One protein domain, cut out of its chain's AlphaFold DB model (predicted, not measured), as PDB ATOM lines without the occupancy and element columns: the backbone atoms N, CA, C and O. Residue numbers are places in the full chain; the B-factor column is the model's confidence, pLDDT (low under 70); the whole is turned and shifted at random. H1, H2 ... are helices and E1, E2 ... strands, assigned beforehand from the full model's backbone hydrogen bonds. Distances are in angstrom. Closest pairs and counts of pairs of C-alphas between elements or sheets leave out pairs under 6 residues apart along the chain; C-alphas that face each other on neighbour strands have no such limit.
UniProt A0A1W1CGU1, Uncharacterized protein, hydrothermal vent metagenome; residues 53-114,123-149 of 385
ATOM      1  N   SER A  53     118.483  58.007  96.325       80.25
ATOM      2  CA  SER A  53     117.367  58.614  95.630       80.25
ATOM      3  C   SER A  53     116.718  59.624  96.569       80.25
ATOM      4  O   SER A  53     116.565  59.364  97.762       80.25
ATOM      5  N   MET A  54     116.431  60.821  96.071       82.31
ATOM      6  CA  MET A  54     115.931  61.924  96.884       82.31
ATOM      7  C   MET A  54     114.654  62.476  96.314       82.31
ATOM      8  O   MET A  54     114.581  62.784  95.129       82.31
ATOM      9  N   LEU A  55     113.692  62.689  97.195       86.06
ATOM     10  CA  LEU A  55     112.458  63.354  96.864       86.06
ATOM     11  C   LEU A  55     112.605  64.864  97.089       86.06
ATOM     12  O   LEU A  55     112.919  65.308  98.199       86.06
ATOM     13  N   VAL A  56     112.368  65.653  96.047       84.00
ATOM     14  CA  VAL A  56     112.379  67.119  96.092       84.00
ATOM     15  C   VAL A  56     110.988  67.645  95.762       84.00
ATOM     16  O   VAL A  56     110.357  67.203  94.807       84.00
ATOM     17  N   ASP A  57     110.500  68.585  96.565       86.44
ATOM     18  CA  ASP A  57     109.231  69.269  96.328       86.44
ATOM     19  C   ASP A  57     109.355  70.191  95.117       86.44
ATOM     20  O   ASP A  57     110.269  71.021  95.042       86.44
ATOM     21  N   LYS A  58     108.446  70.023  94.150       81.62
ATOM     22  CA  LYS A  58     108.595  70.670  92.851       81.62
ATOM     23  C   LYS A  58     108.413  72.181  92.891       81.62
ATOM     24  O   LYS A  58     109.055  72.907  92.131       81.62
ATOM     25  N   THR A  59     107.561  72.640  93.797       81.62
ATOM     26  CA  THR A  59     107.198  74.046  93.964       81.62
ATOM     27  C   THR A  59     108.309  74.807  94.674       81.62
ATOM     28  O   THR A  59     108.699  75.898  94.267       81.62
ATOM     29  N   THR A  60     108.851  74.224  95.740       82.69
ATOM     30  CA  THR A  60     109.825  74.894  96.612       82.69
ATOM     31  C   THR A  60     111.278  74.582  96.253       82.69
ATOM     32  O   THR A  60     112.187  75.294  96.689       82.69
ATOM     33  N   GLY A  61     111.526  73.501  95.505       76.88
ATOM     34  CA  GLY A  61     112.865  72.967  95.248       76.88
ATOM     35  C   GLY A  61     113.570  72.459  96.511       76.88
ATOM     36  O   GLY A  61     114.798  72.315  96.514       76.88
ATOM     37  N   LYS A  62     112.830  72.247  97.610       80.31
ATOM     38  CA  LYS A  62     113.376  71.775  98.889       80.31
ATOM     39  C   LYS A  62     113.379  70.252  98.945       80.31
ATOM     40  O   LYS A  62     112.458  69.592  98.473       80.31
ATOM     41  N   PHE A  63     114.418  69.706  99.569       81.25
ATOM     42  CA  PHE A  63     114.476  68.291  99.919       81.25
ATOM     43  C   PHE A  63     113.332  67.933 100.874       81.25
ATOM     44  O   PHE A  63     113.086  68.661 101.836       81.25
ATOM     45  N   VAL A  64     112.688  66.796 100.618       86.12
ATOM     46  CA  VAL A  64     111.608  66.247 101.443       86.12
ATOM     47  C   VAL A  64     112.121  65.050 102.235       86.12
ATOM     48  O   VAL A  64     112.179  65.104 103.462       86.12
ATOM     49  N   LYS A  65     112.532  63.981 101.542       83.12
ATOM     50  CA  LYS A  65     113.058  62.750 102.149       83.12
ATOM     51  C   LYS A  65     113.951  61.961 101.191       83.12
ATOM     52  O   LYS A  65     113.950  62.202  99.985       83.12
ATOM     53  N   GLU A  66     114.712  61.021 101.743       80.94
ATOM     54  CA  GLU A  66     115.321  59.942 100.961       80.94
ATOM     55  C   GLU A  66     114.199  59.025 100.464       80.94
ATOM     56  O   GLU A  66     113.279  58.720 101.222       80.94
ATOM     57  N   LEU A  67     114.252  58.654  99.188       80.31
ATOM     58  CA  LEU A  67     113.314  57.732  98.565       80.31
ATOM     59  C   LEU A  67     113.930  56.331  98.593       80.31
ATOM     60  O   LEU A  67     115.013  56.111  98.043       80.31
ATOM     61  N   LEU A  68     113.256  55.390  99.247       76.69
ATOM     62  CA  LEU A  68     113.711  54.007  99.322       76.69
ATOM     63  C   LEU A  68     113.494  53.280  97.984       76.69
ATOM     64  O   LEU A  68     112.621  53.660  97.196       76.69
ATOM     65  N   PRO A  69     114.258  52.208  97.699       74.88
ATOM     66  CA  PRO A  69     114.012  51.385  96.522       74.88
ATOM     67  C   PRO A  69     112.551  50.917  96.471       74.88
ATOM     68  O   PRO A  69     112.041  50.372  97.447       74.88
ATOM     69  N   ASN A  70     111.902  51.116  95.321       78.56
ATOM     70  CA  ASN A  70     110.497  50.770  95.050       78.56
ATOM     71  C   ASN A  70     109.444  51.577  95.831       78.56
ATOM     72  O   ASN A  70     108.254  51.284  95.720       78.56
ATOM     73  N   GLU A  71     109.845  52.601  96.584       82.31
ATOM     74  CA  GLU A  71     108.900  53.496  97.242       82.31
ATOM     75  C   GLU A  71     108.163  54.356  96.203       82.31
ATOM     76  O   GLU A  71     108.769  54.974  95.321       82.31
ATOM     77  N   THR A  72     106.834  54.384  96.286       89.81
ATOM     78  CA  THR A  72     105.998  55.206  95.410       89.81
ATOM     79  C   THR A  72     105.884  56.626  95.957       89.81
ATOM     80  O   THR A  72     105.974  56.877  97.158       89.81
ATOM     81  N   TYR A  73     105.698  57.592  95.062       89.19
ATOM     82  CA  TYR A  73     105.528  58.992  95.430       89.19
ATOM     83  C   TYR A  73     104.623  59.708  94.436       89.19
ATOM     84  O   TYR A  73     104.492  59.302  93.278       89.19
ATOM     85  N   ASP A  74     104.021  60.806  94.890       90.19
ATOM     86  CA  ASP A  74     103.226  61.676  94.035       90.19
ATOM     87  C   ASP A  74     104.133  62.433  93.055       90.19
ATOM     88  O   ASP A  74     104.743  63.455  93.379       90.19
ATOM     89  N   LYS A  75     104.218  61.911  91.830       86.94
ATOM     90  CA  LYS A  75     104.993  62.500  90.734       86.94
ATOM     91  C   LYS A  75     104.460  63.863  90.294       86.94
ATOM     92  O   LYS A  75     105.184  64.564  89.594       86.94
ATOM     93  N   SER A  76     103.237  64.255  90.651       83.31
ATOM     94  CA  SER A  76     102.725  65.594  90.332       83.31
ATOM     95  C   SER A  76     103.357  66.657  91.233       83.31
ATOM     96  O   SER A  76     103.737  67.726  90.758       83.31
ATOM     97  N   ARG A  77     103.574  66.322  92.508       86.69
ATOM     98  CA  ARG A  77     104.105  67.230  93.529       86.69
ATOM     99  C   ARG A  77     105.612  67.124  93.736       86.69
ATOM    100  O   ARG A  77     106.243  68.102  94.143       86.69
ATOM    101  N   PHE A  78     106.199  65.963  93.459       87.44
ATOM    102  CA  PHE A  78     107.586  65.676  93.802       87.44
ATOM    103  C   PHE A  78     108.410  65.155  92.627       87.44
ATOM    104  O   PHE A  78     107.897  64.518  91.705       87.44
ATOM    105  N   GLU A  79     109.712  65.428  92.667       85.69
ATOM    106  CA  GLU A  79     110.695  64.914  91.720       85.69
ATOM    107  C   GLU A  79     111.757  64.077  92.416       85.69
ATOM    108  O   GLU A  79     112.289  64.452  93.460       85.69
ATOM    109  N   GLU A  80     112.075  62.944  91.797       85.31
ATOM    110  CA  GLU A  80     113.189  62.106  92.195       85.31
ATOM    111  C   GLU A  80     114.498  62.636  91.596       85.31
ATOM    112  O   GLU A  80     114.662  62.726  90.375       85.31
ATOM    113  N   ILE A  81     115.461  62.919  92.467       79.88
ATOM    114  CA  ILE A  81     116.843  63.214  92.106       79.88
ATOM    115  C   ILE A  81     117.702  62.035  92.527       79.88
ATOM    116  O   ILE A  81     117.788  61.697  93.709       79.88
ATOM    117  N   LYS A  82     118.379  61.433  91.554       77.62
ATOM    118  CA  LYS A  82     119.331  60.354  91.798       77.62
ATOM    119  C   LYS A  82     120.708  60.955  92.003       77.62
ATOM    120  O   LYS A  82     121.206  61.711  91.168       77.62
ATOM    121  N   VAL A  83     121.334  60.625  93.124       66.88
ATOM    122  CA  VAL A  83     122.681  61.088  93.451       66.88
ATOM    123  C   VAL A  83     123.664  59.946  93.311       66.88
ATOM    124  O   VAL A  83     123.452  58.858  93.832       66.88
ATOM    125  N   TYR A  84     124.757  60.202  92.611       67.38
ATOM    126  CA  TYR A  84     125.805  59.252  92.278       67.38
ATOM    127  C   TYR A  84     127.130  59.766  92.839       67.38
ATOM    128  O   TYR A  84     127.261  60.934  93.206       67.38
ATOM    129  N   ASN A  85     128.155  58.913  92.828       53.00
ATOM    130  CA  ASN A  85     129.507  59.303  93.239       53.00
ATOM    131  C   ASN A  85     130.058  60.515  92.460       53.00
ATOM    132  O   ASN A  85     130.860  61.261  93.010       53.00
ATOM    133  N   GLY A  86     129.626  60.729  91.210       52.03
ATOM    134  CA  GLY A  86     130.091  61.822  90.345       52.03
ATOM    135  C   GLY A  86     129.216  63.081  90.321       52.03
ATOM    136  O   GLY A  86     129.599  64.053  89.679       52.03
ATOM    137  N   GLY A  87     128.058  63.087  90.990       58.59
ATOM    138  CA  GLY A  87     127.109  64.204  90.930       58.59
ATOM    139  C   GLY A  87     125.660  63.783  91.164       58.59
ATOM    140  O   GLY A  87     125.353  62.599  91.297       58.59
ATOM    141  N   ALA A  88     124.763  64.761  91.231       59.44
ATOM    142  CA  ALA A  88     123.323  64.524  91.212       59.44
ATOM    143  C   ALA A  88     122.803  64.631  89.776       59.44
ATOM    144  O   ALA A  88     123.385  65.375  88.990       59.44
ATOM    145  N   TYR A  89     121.726  63.910  89.457       65.69
ATOM    146  CA  TYR A  89     121.041  63.940  88.162       65.69
ATOM    147  C   TYR A  89     119.535  63.828  88.366       65.69
ATOM    148  O   TYR A  89     119.090  63.168  89.314       65.69
ATOM    149  N   PRO A  90     118.739  64.425  87.473       65.62
ATOM    150  CA  PRO A  90     117.318  64.152  87.466       65.62
ATOM    151  C   PRO A  90     117.056  62.700  87.032       65.62
ATOM    152  O   PRO A  90     117.833  62.108  86.284       65.62
ATOM    153  N   SER A  91     115.961  62.109  87.514       63.50
ATOM    154  CA  SER A  91     115.616  60.702  87.240       63.50
ATOM    155  C   SER A  91     114.988  60.461  85.849       63.50
ATOM    156  O   SER A  91     114.705  59.313  85.507       63.50
ATOM    157  N   TYR A  92     114.767  61.500  85.030       62.16
ATOM    158  CA  TYR A  92     114.122  61.368  83.713       62.16
ATOM    159  C   TYR A  92     115.116  61.230  82.552       62.16
ATOM    160  O   TYR A  92     116.243  61.726  82.602       62.16
ATOM    161  N   HIS A  93     114.680  60.565  81.476       55.19
ATOM    162  CA  HIS A  93     115.453  60.467  80.238       55.19
ATOM    163  C   HIS A  93     115.121  61.670  79.334       55.19
ATOM    164  O   HIS A  93     113.949  61.838  78.989       55.19
ATOM    165  N   PRO A  94     116.102  62.488  78.901       48.19
ATOM    166  CA  PRO A  94     115.840  63.703  78.120       48.19
ATOM    167  C   PRO A  94     115.056  63.467  76.820       48.19
ATOM    168  O   PRO A  94     114.336  64.343  76.374       48.19
ATOM    169  N   SER A  95     115.128  62.270  76.232       50.34
ATOM    170  CA  SER A  95     114.387  61.925  75.008       50.34
ATOM    171  C   SER A  95     112.882  61.664  75.201       50.34
ATOM    172  O   SER A  95     112.188  61.395  74.224       50.34
ATOM    173  N   GLN A  96     112.348  61.721  76.427       58.56
ATOM    174  CA  GLN A  96     110.932  61.468  76.708       58.56
ATOM    175  C   GLN A  96     110.193  62.768  77.063       58.56
ATOM    176  O   GLN A  96     110.068  63.131  78.232       58.56
ATOM    177  N   ILE A  97     109.646  63.441  76.041       54.72
ATOM    178  CA  ILE A  97     108.968  64.756  76.122       54.72
ATOM    179  C   ILE A  97     107.945  64.843  77.275       54.72
ATOM    180  O   ILE A  97     107.923  65.822  78.018       54.72
ATOM    181  N   LYS A  98     107.130  63.800  77.497       58.22
ATOM    182  CA  LYS A  98     106.132  63.778  78.589       58.22
ATOM    183  C   LYS A  98     106.763  63.784  79.994       58.22
ATOM    184  O   LYS A  98     106.200  64.359  80.926       58.22
ATOM    185  N   GLN A  99     107.928  63.157  80.166       58.56
ATOM    186  CA  GLN A  99     108.659  63.174  81.440       58.56
ATOM    187  C   GLN A  99     109.351  64.519  81.664       58.56
ATOM    188  O   GLN A  99     109.364  65.030  82.778       58.56
ATOM    189  N   HIS A 100     109.848  65.124  80.589       56.34
ATOM    190  CA  HIS A 100     110.444  66.451  80.612       56.34
ATOM    191  C   HIS A 100     109.448  67.538  81.065       56.34
ATOM    192  O   HIS A 100     109.727  68.285  82.000       56.34
ATOM    193  N   GLN A 101     108.241  67.576  80.487       58.88
ATOM    194  CA  GLN A 101     107.225  68.591  80.819       58.88
ATOM    195  C   GLN A 101     106.714  68.525  82.264       58.88
ATOM    196  O   GLN A 101     106.183  69.509  82.787       58.88
ATOM    197  N   SER A 102     106.883  67.374  82.917       62.44
ATOM    198  CA  SER A 102     106.537  67.184  84.323       62.44
ATOM    199  C   SER A 102     107.715  67.421  85.274       62.44
ATOM    200  O   SER A 102     107.484  67.461  86.477       62.44
ATOM    201  N   SER A 103     108.944  67.625  84.789       66.06
ATOM    202  CA  SER A 103     110.118  67.931  85.620       66.06
ATOM    203  C   SER A 103     110.142  69.395  86.091       66.06
ATOM    204  O   SER A 103     109.528  70.273  85.489       66.06
ATOM    205  N   ILE A 104     110.865  69.680  87.176       67.19
ATOM    206  CA  ILE A 104     111.215  71.028  87.654       67.19
ATOM    207  C   ILE A 104     112.411  71.630  86.939       67.19
ATOM    208  O   ILE A 104     112.666  72.832  87.090       67.19
ATOM    209  N   PHE A 105     113.139  70.796  86.202       61.16
ATOM    210  CA  PHE A 105     114.273  71.155  85.362       61.16
ATOM    211  C   PHE A 105     113.820  71.364  83.915       61.16
ATOM    212  O   PHE A 105     114.511  70.958  82.986       61.16
ATOM    213  N   LYS A 106     112.635  71.970  83.739       58.47
ATOM    214  CA  LYS A 106     112.076  72.278  82.423       58.47
ATOM    215  C   LYS A 106     113.082  73.079  81.604       58.47
ATOM    216  O   LYS A 106     113.517  74.150  82.017       58.47
ATOM    217  N   ASP A 107     113.393  72.542  80.444       52.34
ATOM    218  CA  ASP A 107     114.090  73.170  79.344       52.34
ATOM    219  C   ASP A 107     113.034  73.829  78.446       52.34
ATOM    220  O   ASP A 107     112.259  73.163  77.754       52.34
ATOM    221  N   THR A 108     112.954  75.157  78.492       49.94
ATOM    222  CA  THR A 108     111.996  75.936  77.692       49.94
ATOM    223  C   THR A 108     112.200  75.758  76.187       49.94
ATOM    224  O   THR A 108     111.275  75.976  75.409       49.94
ATOM    225  N   THR A 109     113.387  75.321  75.764       49.75
ATOM    226  CA  THR A 109     113.707  75.038  74.363       49.75
ATOM    227  C   THR A 109     113.015  73.756  73.895       49.75
ATOM    228  O   THR A 109     112.594  73.673  72.742       49.75
ATOM    229  N   PHE A 110     112.784  72.789  74.790       44.56
ATOM    230  CA  PHE A 110     112.086  71.536  74.475       44.56
ATOM    231  C   PHE A 110     110.612  71.743  74.100       44.56
ATOM    232  O   PHE A 110     110.080  71.022  73.259       44.56
ATOM    233  N   ASP A 111     109.956  72.745  74.694       47.88
ATOM    234  CA  ASP A 111     108.556  73.072  74.399       47.88
ATOM    235  C   ASP A 111     108.387  73.753  73.021       47.88
ATOM    236  O   ASP A 111     107.288  73.743  72.462       47.88
ATOM    237  N   SER A 112     109.474  74.280  72.435       47.44
ATOM    238  CA  SER A 112     109.482  74.930  71.112       47.44
ATOM    239  C   SER A 112     109.670  73.965  69.928       47.44
ATOM    240  O   SER A 112     109.437  74.337  68.779       47.44
ATOM    241  N   ILE A 113     110.037  72.703  70.183       48.22
ATOM    242  CA  ILE A 113     110.392  71.717  69.152       48.22
ATOM    243  C   ILE A 113     109.232  70.726  68.990       48.22
ATOM    244  O   ILE A 113     109.236  69.631  69.550       48.22
ATOM    245  N   LYS A 114     108.202  71.109  68.225       48.62
ATOM    246  CA  LYS A 114     107.115  70.187  67.838       48.62
ATOM    247  C   LYS A 114     107.360  69.436  66.526       48.62
ATOM    248  O   LYS A 114     106.615  68.503  66.245       48.62
ATOM    249  N   LEU A 123     120.210  75.505  76.710       49.44
ATOM    250  CA  LEU A 123     119.421  76.148  77.779       49.44
ATOM    251  C   LEU A 123     118.763  75.231  78.832       49.44
ATOM    252  O   LEU A 123     117.647  75.471  79.287       49.44
ATOM    253  N   PHE A 124     119.523  74.258  79.337       51.62
ATOM    254  CA  PHE A 124     119.308  73.729  80.688       51.62
ATOM    255  C   PHE A 124     119.424  74.883  81.710       51.62
ATOM    256  O   PHE A 124     120.312  75.732  81.598       51.62
ATOM    257  N   ASP A 125     118.525  74.967  82.705       66.62
ATOM    258  CA  ASP A 125     118.697  75.911  83.825       66.62
ATOM    259  C   ASP A 125     119.760  75.362  84.788       66.62
ATOM    260  O   ASP A 125     119.477  74.887  85.897       66.62
ATOM    261  N   ASP A 126     121.012  75.423  84.331       63.53
ATOM    262  CA  ASP A 126     122.204  74.972  85.039       63.53
ATOM    263  C   ASP A 126     122.241  75.555  86.451       63.53
ATOM    264  O   ASP A 126     122.609  74.874  87.404       63.53
ATOM    265  N   LYS A 127     121.820  76.814  86.626       68.62
ATOM    266  CA  LYS A 127     121.874  77.509  87.918       68.62
ATOM    267  C   LYS A 127     120.889  76.909  88.915       68.62
ATOM    268  O   LYS A 127     121.272  76.636  90.060       68.62
ATOM    269  N   LYS A 128     119.634  76.694  88.509       71.12
ATOM    270  CA  LYS A 128     118.612  76.063  89.358       71.12
ATOM    271  C   LYS A 128     118.962  74.608  89.635       71.12
ATOM    272  O   LYS A 128     118.873  74.180  90.789       71.12
ATOM    273  N   PHE A 129     119.442  73.882  88.628       66.31
ATOM    274  CA  PHE A 129     119.915  72.517  88.800       66.31
ATOM    275  C   PHE A 129     121.079  72.425  89.786       66.31
ATOM    276  O   PHE A 129     120.984  71.703  90.777       66.31
ATOM    277  N   ILE A 130     122.139  73.211  89.588       66.81
ATOM    278  CA  ILE A 130     123.306  73.258  90.476       66.81
ATOM    279  C   ILE A 130     122.875  73.620  91.902       66.81
ATOM    280  O   ILE A 130     123.380  73.035  92.862       66.81
ATOM    281  N   LYS A 131     121.926  74.547  92.085       77.12
ATOM    282  CA  LYS A 131     121.391  74.897  93.412       77.12
ATOM    283  C   LYS A 131     120.710  73.701  94.082       77.12
ATOM    284  O   LYS A 131     121.007  73.408  95.241       77.12
ATOM    285  N   ILE A 132     119.819  73.013  93.371       70.88
ATOM    286  CA  ILE A 132     119.079  71.863  93.905       70.88
ATOM    287  C   ILE A 132     120.030  70.682  94.160       70.88
ATOM    288  O   ILE A 132     119.997  70.099  95.243       70.88
ATOM    289  N   ALA A 133     120.946  70.394  93.235       69.62
ATOM    290  CA  ALA A 133     121.992  69.386  93.387       69.62
ATOM    291  C   ALA A 133     122.880  69.663  94.608       69.62
ATOM    292  O   ALA A 133     123.136  68.766  95.407       69.62
ATOM    293  N   ASN A 134     123.303  70.914  94.815       74.81
ATOM    294  CA  ASN A 134     124.089  71.294  95.989       74.81
ATOM    295  C   ASN A 134     123.302  71.136  97.298       74.81
ATOM    296  O   ASN A 134     123.878  70.702  98.295       74.81
ATOM    297  N   ASN A 135     122.002  71.451  97.307       75.75
ATOM    298  CA  ASN A 135     121.142  71.226  98.472       75.75
ATOM    299  C   ASN A 135     120.999  69.729  98.783       75.75
ATOM    300  O   ASN A 135     121.149  69.332  99.939       75.75
ATOM    301  N   ALA A 136     120.778  68.904  97.758       70.25
ATOM    302  CA  ALA A 136     120.734  67.450  97.879       70.25
ATOM    303  C   ALA A 136     122.061  66.900  98.432       70.25
ATOM    304  O   ALA A 136     122.072  66.207  99.447       70.25
ATOM    305  N   ILE A 137     123.199  67.301  97.855       72.00
ATOM    306  CA  ILE A 137     124.544  66.920  98.323       72.00
ATOM    307  C   ILE A 137     124.779  67.361  99.773       72.00
ATOM    308  O   ILE A 137     125.336  66.599 100.566       72.00
ATOM    309  N   LYS A 138     124.367  68.579 100.149       80.31
ATOM    310  CA  LYS A 138     124.468  69.060 101.534       80.31
ATOM    311  C   LYS A 138     123.672  68.155 102.473       80.31
ATOM    312  O   LYS A 138     124.206  67.735 103.496       80.31
ATOM    313  N   ARG A 139     122.439  67.808 102.102       77.94
ATOM    314  CA  ARG A 139     121.591  66.938 102.915       77.94
ATOM    315  C   ARG A 139     122.154  65.523 103.044       77.94
ATOM    316  O   ARG A 139     122.105  64.975 104.138       77.94
ATOM    317  N   ILE A 140     122.762  64.965 101.991       73.19
ATOM    318  CA  ILE A 140     123.510  63.695 102.087       73.19
ATOM    319  C   ILE A 140     124.573  63.802 103.162       73.19
ATOM    320  O   ILE A 140     124.642  62.949 104.034       73.19
ATOM    321  N   LYS A 141     125.395  64.853 103.118       76.94
ATOM    322  CA  LYS A 141     126.479  65.013 104.090       76.94
ATOM    323  C   LYS A 141     125.951  65.067 105.522       76.94
ATOM    324  O   LYS A 141     126.589  64.506 106.403       76.94
ATOM    325  N   GLU A 142     124.797  65.691 105.747       82.81
ATOM    326  CA  GLU A 142     124.120  65.694 107.051       82.81
ATOM    327  C   GLU A 142     123.624  64.294 107.444       82.81
ATOM    328  O   GLU A 142     123.914  63.835 108.548       82.81
ATOM    329  N   ILE A 143     122.933  63.587 106.543       78.81
ATOM    330  CA  ILE A 143     122.450  62.216 106.779       78.81
ATOM    331  C   ILE A 143     123.622  61.282 107.078       78.81
ATOM    332  O   ILE A 143     123.574  60.518 108.037       78.81
ATOM    333  N   GLU A 144     124.700  61.362 106.305       79.44
ATOM    334  CA  GLU A 144     125.898  60.560 106.516       79.44
ATOM    335  C   GLU A 144     126.633  60.926 107.797       79.44
ATOM    336  O   GLU A 144     127.151  60.039 108.474       79.44
ATOM    337  N   ALA A 145     126.684  62.213 108.145       81.56
ATOM    338  CA  ALA A 145     127.254  62.646 109.410       81.56
ATOM    339  C   ALA A 145     126.485  62.051 110.592       81.56
ATOM    340  O   ALA A 145     127.114  61.718 111.586       81.56
ATOM    341  N   ILE A 146     125.170  61.854 110.478       85.19
ATOM    342  CA  ILE A 146     124.352  61.213 111.513       85.19
ATOM    343  C   ILE A 146     124.528  59.686 111.460       85.19
ATOM    344  O   ILE A 146     125.055  59.082 112.397       85.19
ATOM    345  N   LYS A 147     124.145  59.066 110.336       83.69
ATOM    346  CA  LYS A 147     124.040  57.610 110.144       83.69
ATOM    347  C   LYS A 147     125.393  56.899 110.150       83.69
ATOM    348  O   LYS A 147     125.499  55.776 110.631       83.69
ATOM    349  N   TYR A 148     126.432  57.557 109.640       84.62
ATOM    350  CA  TYR A 148     127.774  56.994 109.474       84.62
ATOM    351  C   TYR A 148     128.848  57.809 110.212       84.62
ATOM    352  O   TYR A 148     130.033  57.713 109.883       84.62
ATOM    353  N   SER A 149     128.460  58.580 111.240       82.81
ATOM    354  CA  SER A 149     129.373  59.321 112.138       82.81
ATOM    355  C   SER A 149     130.557  58.469 112.596       82.81
ATOM    356  O   SER A 149     131.705  58.917 112.550       82.81
TER     357      SER A 149
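What this domain is: This is residues 53 to 114 and 123 to 149 of the 385 residues of an uncharacterized protein of hydrothermal vent metagenome (UniProt A0A1W1CGU1). A small, strongly twisted sheet of four strands has one long helix, H2, packed on one face, with residues 144 to 149 sticking out; H1 lies beyond the sheet, toward the other end. The 89 printed residues include E1, E2, E3, E4, H1 and H2 in chain order, class mixed; the antiparallel sheet runs E2, E1, E3, E4. The whole is compact, radius of gyration of the C-alphas 13.7 A, spanning 51 by 27 by 23 A.

Where its parts are: E1 is residues 53 to 57, from C-alpha 53 at (117.367, 58.614, 95.630); E2 63 to 66; E3 78 to 84, 19.4 A; E4 87 to 90; H1 97 to 102; H2 126 to 147, 30.6 A, to C-alpha 147 at (124.040, 57.610, 110.144).

How they stand to each other: N 54 and O 81 of E1 and E3 are 2.9 A apart, within hydrogen-bond range, as are N 55 and O 65 in hairpin E1 and E2, 2.8 A, and N 82 and O 89 in hairpin E3 and E4, 2.9 A. H2 is on the sheet, two layers, helix over one face; the closest C-alphas of E4 and H2, Ala 88 and Ala 133, are 5.5 A apart. H1 is not on the sheet. Every O i to N i+4 pair is within range in H2, 1 of 2 in H1.

The domain as a whole: Residues 115 to 122 are not printed, a gap of 16.9 A between C-alphas 114 and 123. The link E2 to E3 is long. Mean pLDDT of the printed part is 70.6, with 40 residues under 70, among them 83 to 114.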